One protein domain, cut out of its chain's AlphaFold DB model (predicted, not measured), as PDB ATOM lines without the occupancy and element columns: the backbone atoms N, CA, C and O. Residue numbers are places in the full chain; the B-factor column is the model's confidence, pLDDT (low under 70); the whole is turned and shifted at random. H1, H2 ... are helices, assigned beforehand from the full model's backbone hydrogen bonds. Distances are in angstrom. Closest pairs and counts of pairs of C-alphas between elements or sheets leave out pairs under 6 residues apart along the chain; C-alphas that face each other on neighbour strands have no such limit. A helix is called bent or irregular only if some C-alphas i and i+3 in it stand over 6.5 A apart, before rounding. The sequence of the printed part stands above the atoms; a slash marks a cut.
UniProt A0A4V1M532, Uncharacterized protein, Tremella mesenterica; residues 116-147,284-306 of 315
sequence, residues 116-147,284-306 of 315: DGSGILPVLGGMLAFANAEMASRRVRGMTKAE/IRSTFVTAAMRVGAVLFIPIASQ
ATOM      1  N   ASP A 116     228.916 163.475 251.492       92.31
ATOM      2  CA  ASP A 116     227.810 162.535 251.655       92.31
ATOM      3  C   ASP A 116     228.184 161.437 252.662       92.31
ATOM      4  O   ASP A 116     228.861 160.468 252.316       92.31
ATOM      5  N   GLY A 117     227.726 161.581 253.909       92.06
ATOM      6  CA  GLY A 117     227.974 160.615 254.981       92.06
ATOM      7  C   GLY A 117     227.345 159.243 254.724       92.06
ATOM      8  O   GLY A 117     227.796 158.252 255.292       92.06
ATOM      9  N   SER A 118     226.342 159.164 253.843       94.44
ATOM     10  CA  SER A 118     225.717 157.896 253.450       94.44
ATOM     11  C   SER A 118     226.502 157.153 252.362       94.44
ATOM     12  O   SER A 118     226.308 155.954 252.170       94.44
ATOM     13  N   GLY A 119     227.376 157.854 251.629       94.38
ATOM     14  CA  GLY A 119     228.103 157.309 250.480       94.38
ATOM     15  C   GLY A 119     227.219 156.920 249.285       94.38
ATOM     16  O   GLY A 119     227.726 156.337 248.322       94.38
ATOM     17  N   ILE A 120     225.923 157.247 249.299       94.25
ATOM     18  CA  ILE A 120     224.964 156.875 248.254       94.25
ATOM     19  C   ILE A 120     225.258 157.622 246.947       94.25
ATOM     20  O   ILE A 120     225.231 157.010 245.877       94.25
ATOM     21  N   LEU A 121     225.579 158.920 247.000       91.25
ATOM     22  CA  LEU A 121     225.882 159.729 245.815       91.25
ATOM     23  C   LEU A 121     227.091 159.190 245.024       91.25
ATOM     24  O   LEU A 121     226.950 158.992 243.814       91.25
ATOM     25  N   PRO A 122     228.257 158.907 245.647       90.25
ATOM     26  CA  PRO A 122     229.379 158.274 244.955       90.25
ATOM     27  C   PRO A 122     229.017 156.934 244.307       90.25
ATOM     28  O   PRO A 122     229.405 156.681 243.164       90.25
ATOM     29  N   VAL A 123     228.247 156.090 245.003       94.69
ATOM     30  CA  VAL A 123     227.812 154.786 244.480       94.69
ATOM     31  C   VAL A 123     226.903 154.970 243.265       94.69
ATOM     32  O   VAL A 123     227.151 154.366 242.219       94.69
ATOM     33  N   LEU A 124     225.903 155.847 243.355       94.94
ATOM     34  CA  LEU A 124     224.978 156.131 242.260       94.94
ATOM     35  C   LEU A 124     225.705 156.737 241.048       94.94
ATOM     36  O   LEU A 124     225.468 156.326 239.910       94.94
ATOM     37  N   GLY A 125     226.643 157.658 241.289       90.81
ATOM     38  CA  GLY A 125     227.511 158.221 240.255       90.81
ATOM     39  C   GLY A 125     228.362 157.150 239.565       90.81
ATOM     40  O   GLY A 125     228.439 157.116 238.333       90.81
ATOM     41  N   GLY A 126     228.933 156.222 240.337       91.88
ATOM     42  CA  GLY A 126     229.672 155.070 239.821       91.88
ATOM     43  C   GLY A 126     228.804 154.127 238.983       91.88
ATOM     44  O   GLY A 126     229.210 153.724 237.890       91.88
ATOM     45  N   MET A 127     227.587 153.820 239.440       96.44
ATOM     46  CA  MET A 127     226.628 152.992 238.699       96.44
ATOM     47  C   MET A 127     226.218 153.638 237.375       96.44
ATOM     48  O   MET A 127     226.194 152.962 236.346       96.44
ATOM     49  N   LEU A 128     225.948 154.945 237.370       95.62
ATOM     50  CA  LEU A 128     225.600 155.678 236.155       95.62
ATOM     51  C   LEU A 128     226.769 155.714 235.162       95.62
ATOM     52  O   LEU A 128     226.582 155.475 233.966       95.62
ATOM     53  N   ALA A 129     227.990 155.958 235.648       90.88
ATOM     54  CA  ALA A 129     229.195 155.899 234.825       90.88
ATOM     55  C   ALA A 129     229.400 154.497 234.225       90.88
ATOM     56  O   ALA A 129     229.703 154.371 233.035       90.88
ATOM     57  N   PHE A 130     229.173 153.444 235.014       94.19
ATOM     58  CA  PHE A 130     229.235 152.064 234.542       94.19
ATOM     59  C   PHE A 130     228.163 151.760 233.488       94.19
ATOM     60  O   PHE A 130     228.493 151.216 232.436       94.19
ATOM     61  N   ALA A 131     226.910 152.160 233.715       95.56
ATOM     62  CA  ALA A 131     225.828 151.994 232.746       95.56
ATOM     63  C   ALA A 131     226.152 152.700 231.418       95.56
ATOM     64  O   ALA A 131     225.978 152.121 230.344       95.56
ATOM     65  N   ASN A 132     226.707 153.914 231.480       88.94
ATOM     66  CA  ASN A 132     227.163 154.648 230.300       88.94
ATOM     67  C   ASN A 132     228.301 153.926 229.563       88.94
ATOM     68  O   ASN A 132     228.271 153.832 228.331       88.94
ATOM     69  N   ALA A 133     229.277 153.379 230.291       87.50
ATOM     70  CA  ALA A 133     230.374 152.610 229.707       87.50
ATOM     71  C   ALA A 133     229.884 151.303 229.058       87.50
ATOM     72  O   ALA A 133     230.302 150.966 227.950       87.50
ATOM     73  N   GLU A 134     228.959 150.593 229.702       91.06
ATOM     74  CA  GLU A 134     228.360 149.362 229.184       91.06
ATOM     75  C   GLU A 134     227.537 149.632 227.914       91.06
ATOM     76  O   GLU A 134     227.695 148.942 226.902       91.06
ATOM     77  N   MET A 135     226.721 150.691 227.908       89.31
ATOM     78  CA  MET A 135     225.986 151.124 226.714       89.31
ATOM     79  C   MET A 135     226.925 151.497 225.561       89.31
ATOM     80  O   MET A 135     226.647 151.164 224.404       89.31
ATOM     81  N   ALA A 136     228.051 152.154 225.851       81.44
ATOM     82  CA  ALA A 136     229.063 152.466 224.848       81.44
ATOM     83  C   ALA A 136     229.730 151.191 224.293       81.44
ATOM     84  O   ALA A 136     229.854 151.049 223.075       81.44
ATOM     85  N   SER A 137     230.077 150.229 225.154       83.25
ATOM     86  CA  SER A 137     230.681 148.944 224.767       83.25
ATOM     87  C   SER A 137     229.756 148.080 223.909       83.25
ATOM     88  O   SER A 137     230.195 147.481 222.922       83.25
ATOM     89  N   ARG A 138     228.455 148.043 224.224       87.06
ATOM     90  CA  ARG A 138     227.461 147.292 223.437       87.06
ATOM     91  C   ARG A 138     227.342 147.800 222.006       87.06
ATOM     92  O   ARG A 138     227.227 146.990 221.089       87.06
ATOM     93  N   ARG A 139     227.439 149.118 221.799       79.88
ATOM     94  CA  ARG A 139     227.426 149.709 220.450       79.88
ATOM     95  C   ARG A 139     228.595 149.218 219.600       79.88
ATOM     96  O   ARG A 139     228.402 148.968 218.417       79.88
ATOM     97  N   VAL A 140     229.772 149.032 220.197       76.31
ATOM     98  CA  VAL A 140     230.948 148.507 219.487       76.31
ATOM     99  C   VAL A 140     230.776 147.017 219.164       76.31
ATOM    100  O   VAL A 140     230.995 146.614 218.025       76.31
ATOM    101  N   ARG A 141     230.305 146.207 220.123       79.56
ATOM    102  CA  ARG A 141     230.096 144.754 219.935       79.56
ATOM    103  C   ARG A 141     228.999 144.410 218.923       79.56
ATOM    104  O   ARG A 141     229.119 143.427 218.198       79.56
ATOM    105  N   GLY A 142     227.921 145.194 218.874       77.25
ATOM    106  CA  GLY A 142     226.848 144.987 217.896       77.25
ATOM    107  C   GLY A 142     227.331 145.162 216.453       77.25
ATOM    108  O   GLY A 142     226.865 144.470 215.556       77.25
ATOM    109  N   MET A 143     228.314 146.039 216.239       67.25
ATOM    110  CA  MET A 143     228.864 146.314 214.911       67.25
ATOM    111  C   MET A 143     229.794 145.203 214.423       67.25
ATOM    112  O   MET A 143     229.704 144.815 213.265       67.25
ATOM    113  N   THR A 144     230.640 144.646 215.295       73.88
ATOM    114  CA  THR A 144     231.557 143.561 214.905       73.88
ATOM    115  C   THR A 144     230.801 142.288 214.523       73.88
ATOM    116  O   THR A 144     231.184 141.609 213.578       73.88
ATOM    117  N   LYS A 145     229.686 141.983 215.206       76.19
ATOM    118  CA  LYS A 145     228.836 140.831 214.857       76.19
ATOM    119  C   LYS A 145     228.120 140.989 213.513       76.19
ATOM    120  O   LYS A 145     227.919 139.996 212.824       76.19
ATOM    121  N   ALA A 146     227.736 142.211 213.141       70.88
ATOM    122  CA  ALA A 146     227.091 142.465 211.854       70.88
ATOM    123  C   ALA A 146     228.056 142.266 210.670       70.88
ATOM    124  O   ALA A 146     227.632 141.813 209.609       70.88
ATOM    125  N   GLU A 147     229.345 142.563 210.859       65.44
ATOM    126  CA  GLU A 147     230.366 142.366 209.822       65.44
ATOM    127  C   GLU A 147     230.738 140.890 209.615       65.44
ATOM    128  O   GLU A 147     230.925 140.483 208.472       65.44
ATOM    129  N   ILE A 284     241.741 143.095 225.647       52.84
ATOM    130  CA  ILE A 284     242.762 143.551 226.603       52.84
ATOM    131  C   ILE A 284     242.860 145.079 226.611       52.84
ATOM    132  O   ILE A 284     242.942 145.692 227.670       52.84
ATOM    133  N   ARG A 285     242.798 145.740 225.446       57.94
ATOM    134  CA  ARG A 285     242.804 147.215 225.391       57.94
ATOM    135  C   ARG A 285     241.517 147.818 225.947       57.94
ATOM    136  O   ARG A 285     241.577 148.829 226.639       57.94
ATOM    137  N   SER A 286     240.366 147.206 225.670       54.91
ATOM    138  CA  SER A 286     239.089 147.659 226.233       54.91
ATOM    139  C   SER A 286     238.985 147.356 227.726       54.91
ATOM    140  O   SER A 286     238.618 148.252 228.473       54.91
ATOM    141  N   THR A 287     239.418 146.183 228.201       57.53
ATOM    142  CA  THR A 287     239.502 145.894 229.643       57.53
ATOM    143  C   THR A 287     240.519 146.775 230.347       57.53
ATOM    144  O   THR A 287     240.219 147.222 231.444       57.53
ATOM    145  N   PHE A 288     241.655 147.116 229.734       64.06
ATOM    146  CA  PHE A 288     242.606 148.066 230.315       64.06
ATOM    147  C   PHE A 288     242.016 149.476 230.416       64.06
ATOM    148  O   PHE A 288     242.126 150.101 231.462       64.06
ATOM    149  N   VAL A 289     241.338 149.978 229.378       64.50
ATOM    150  CA  VAL A 289     240.681 151.300 229.421       64.50
ATOM    151  C   VAL A 289     239.509 151.309 230.406       64.50
ATOM    152  O   VAL A 289     239.346 152.267 231.157       64.50
ATOM    153  N   THR A 290     238.713 150.239 230.460       58.16
ATOM    154  CA  THR A 290     237.633 150.086 231.440       58.16
ATOM    155  C   THR A 290     238.180 149.944 232.859       58.16
ATOM    156  O   THR A 290     237.629 150.550 233.773       58.16
ATOM    157  N   ALA A 291     239.274 149.211 233.063       56.97
ATOM    158  CA  ALA A 291     239.959 149.109 234.348       56.97
ATOM    159  C   ALA A 291     240.577 150.451 234.749       56.97
ATOM    160  O   ALA A 291     240.396 150.866 235.882       56.97
ATOM    161  N   ALA A 292     241.202 151.186 233.828       56.31
ATOM    162  CA  ALA A 292     241.737 152.521 234.075       56.31
ATOM    163  C   ALA A 292     240.630 153.536 234.401       56.31
ATOM    164  O   ALA A 292     240.811 154.362 235.288       56.31
ATOM    165  N   MET A 293     239.459 153.452 233.758       63.31
ATOM    166  CA  MET A 293     238.299 154.272 234.130       63.31
ATOM    167  C   MET A 293     237.694 153.863 235.475       63.31
ATOM    168  O   MET A 293     237.299 154.735 236.239       63.31
ATOM    169  N   ARG A 294     237.639 152.565 235.795       56.69
ATOM    170  CA  ARG A 294     237.174 152.080 237.103       56.69
ATOM    171  C   ARG A 294     238.135 152.477 238.221       56.69
ATOM    172  O   ARG A 294     237.691 152.977 239.242       56.69
ATOM    173  N   VAL A 295     239.439 152.330 238.009       55.09
ATOM    174  CA  VAL A 295     240.487 152.759 238.943       55.09
ATOM    175  C   VAL A 295     240.508 154.283 239.060       55.09
ATOM    176  O   VAL A 295     240.614 154.790 240.165       55.09
ATOM    177  N   GLY A 296     240.312 155.024 237.967       54.66
ATOM    178  CA  GLY A 296     240.141 156.479 237.997       54.66
ATOM    179  C   GLY A 296     238.899 156.912 238.780       54.66
ATOM    180  O   GLY A 296     238.986 157.826 239.594       54.66
ATOM    181  N   ALA A 297     237.769 156.222 238.610       53.81
ATOM    182  CA  ALA A 297     236.563 156.464 239.398       53.81
ATOM    183  C   ALA A 297     236.787 156.161 240.889       53.81
ATOM    184  O   ALA A 297     236.344 156.930 241.730       53.81
ATOM    185  N   VAL A 298     237.534 155.104 241.223       49.66
ATOM    186  CA  VAL A 298     237.869 154.744 242.611       49.66
ATOM    187  C   VAL A 298     238.928 155.671 243.223       49.66
ATOM    188  O   VAL A 298     238.860 155.939 244.413       49.66
ATOM    189  N   LEU A 299     239.872 156.208 242.443       47.44
ATOM    190  CA  LEU A 299     240.922 157.124 242.919       47.44
ATOM    191  C   LEU A 299     240.467 158.585 243.037       47.44
ATOM    192  O   LEU A 299     241.094 159.350 243.766       47.44
ATOM    193  N   PHE A 300     239.390 158.993 242.359       49.44
ATOM    194  CA  PHE A 300     238.822 160.340 242.517       49.44
ATOM    195  C   PHE A 300     237.866 160.469 243.714       49.44
ATOM    196  O   PHE A 300     237.627 161.581 244.179       49.44
ATOM    197  N   ILE A 301     237.358 159.357 244.250       47.94
ATOM    198  CA  ILE A 301     236.464 159.347 245.421       47.94
ATOM    199  C   ILE A 301     237.174 159.773 246.736       47.94
ATOM    200  O   ILE A 301     236.571 160.535 247.489       47.94
ATOM    201  N   PRO A 302     238.442 159.399 247.029       41.94
ATOM    202  CA  PRO A 302     239.097 159.737 248.298       41.94
ATOM    203  C   PRO A 302     239.697 161.148 248.351       41.94
ATOM    204  O   PRO A 302     239.817 161.727 249.425       41.94
ATOM    205  N   ILE A 303     240.063 161.741 247.207       41.81
ATOM    206  CA  ILE A 303     240.653 163.096 247.182       41.81
ATOM    207  C   ILE A 303     239.596 164.163 247.537       41.81
ATOM    208  O   ILE A 303     239.932 165.253 247.994       41.81
ATOM    209  N   ALA A 304     238.305 163.840 247.404       39.56
ATOM    210  CA  ALA A 304     237.210 164.690 247.863       39.56
ATOM    211  C   ALA A 304     236.823 164.471 249.341       39.56
ATOM    212  O   ALA A 304     236.163 165.336 249.908       39.56
ATOM    213  N   SER A 305     237.220 163.358 249.973       39.03
ATOM    214  CA  SER A 305     236.802 163.012 251.343       39.03
ATOM    215  C   SER A 305     237.829 163.348 252.427       39.03
ATOM    216  O   SER A 305     237.524 163.228 253.610       39.03
ATOM    217  N   GLN A 306     239.027 163.808 252.053       40.94
ATOM    218  CA  GLN A 306     240.083 164.188 252.996       40.94
ATOM    219  C   GLN A 306     240.521 165.642 252.803       40.94
ATOM    220  O   GLN A 306     241.658 165.932 252.440       40.94
TER     221      GLN A 306
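AT A GLANCE: This is residues 116 to 147 and 284 to 306 of the 315 residues of an uncharacterized protein of Tremella mesenterica (UniProt A0A4V1M532). Two nearly straight helices lie side by side and run opposite ways, the longer H1 and the shorter H2, in a loose pair with few contacts between them. The far end of H1, residues 138 to 147, sticks out beyond H2 and adds to the length. The printed part has 55 residues with two named helices, H1 then H2 along the chain, and no named strand; its class is all helix. It is loose, with a radius of gyration of the C-alphas of 14.4 A, and spans 49 by 19 by 9 A.

HOW THE PARTS SIT: H1, residues 120 to 147, and H2, residues 284 to 303, only just touch, with 3 pairs of C-alphas within 8 A. H1 touches H2 with residues 122 to 133 alone. The closest C-alphas of the two helices are those of Gly 126 and Ala 297, 7.0 A apart. The helices run opposite ways at a shallow tilt of 12 degrees, and their centres are 13.7 A apart. Within hydrogen-bond range are 22 of 24 O i to N i+4 pairs in H1 and 13 of 16 in H2.

IN THESE COORDINATES: Residues 116 to 119 precede H1, which begins at C-alpha 120 at (224.964, 156.875, 248.254) and ends at C-alpha 147 at (230.366, 142.366, 209.822), a length of 41.4 A. H2 is 28.5 A long and ends at C-alpha 303 at (240.653, 163.096, 247.182). H2 is neither bent nor irregular, but only just: C-alphas 299 and 302 are 6.3 A apart. Residues 304 to 306 follow it.

THE WHOLE: The two C-alphas farthest apart are those of Glu 147 and Gln 306, at 49.3 A. Without residues 138 to 147, which stand free, the body spans 35 by 19 by 9 A. The link from H1 to H2 is across the cut: residues 148 to 283 are not printed, and C-alphas 147 and 284 are 20.9 A apart. The mean pLDDT of the printed part is 72.2; residues 143, 147 and 284 to 306 are under 70.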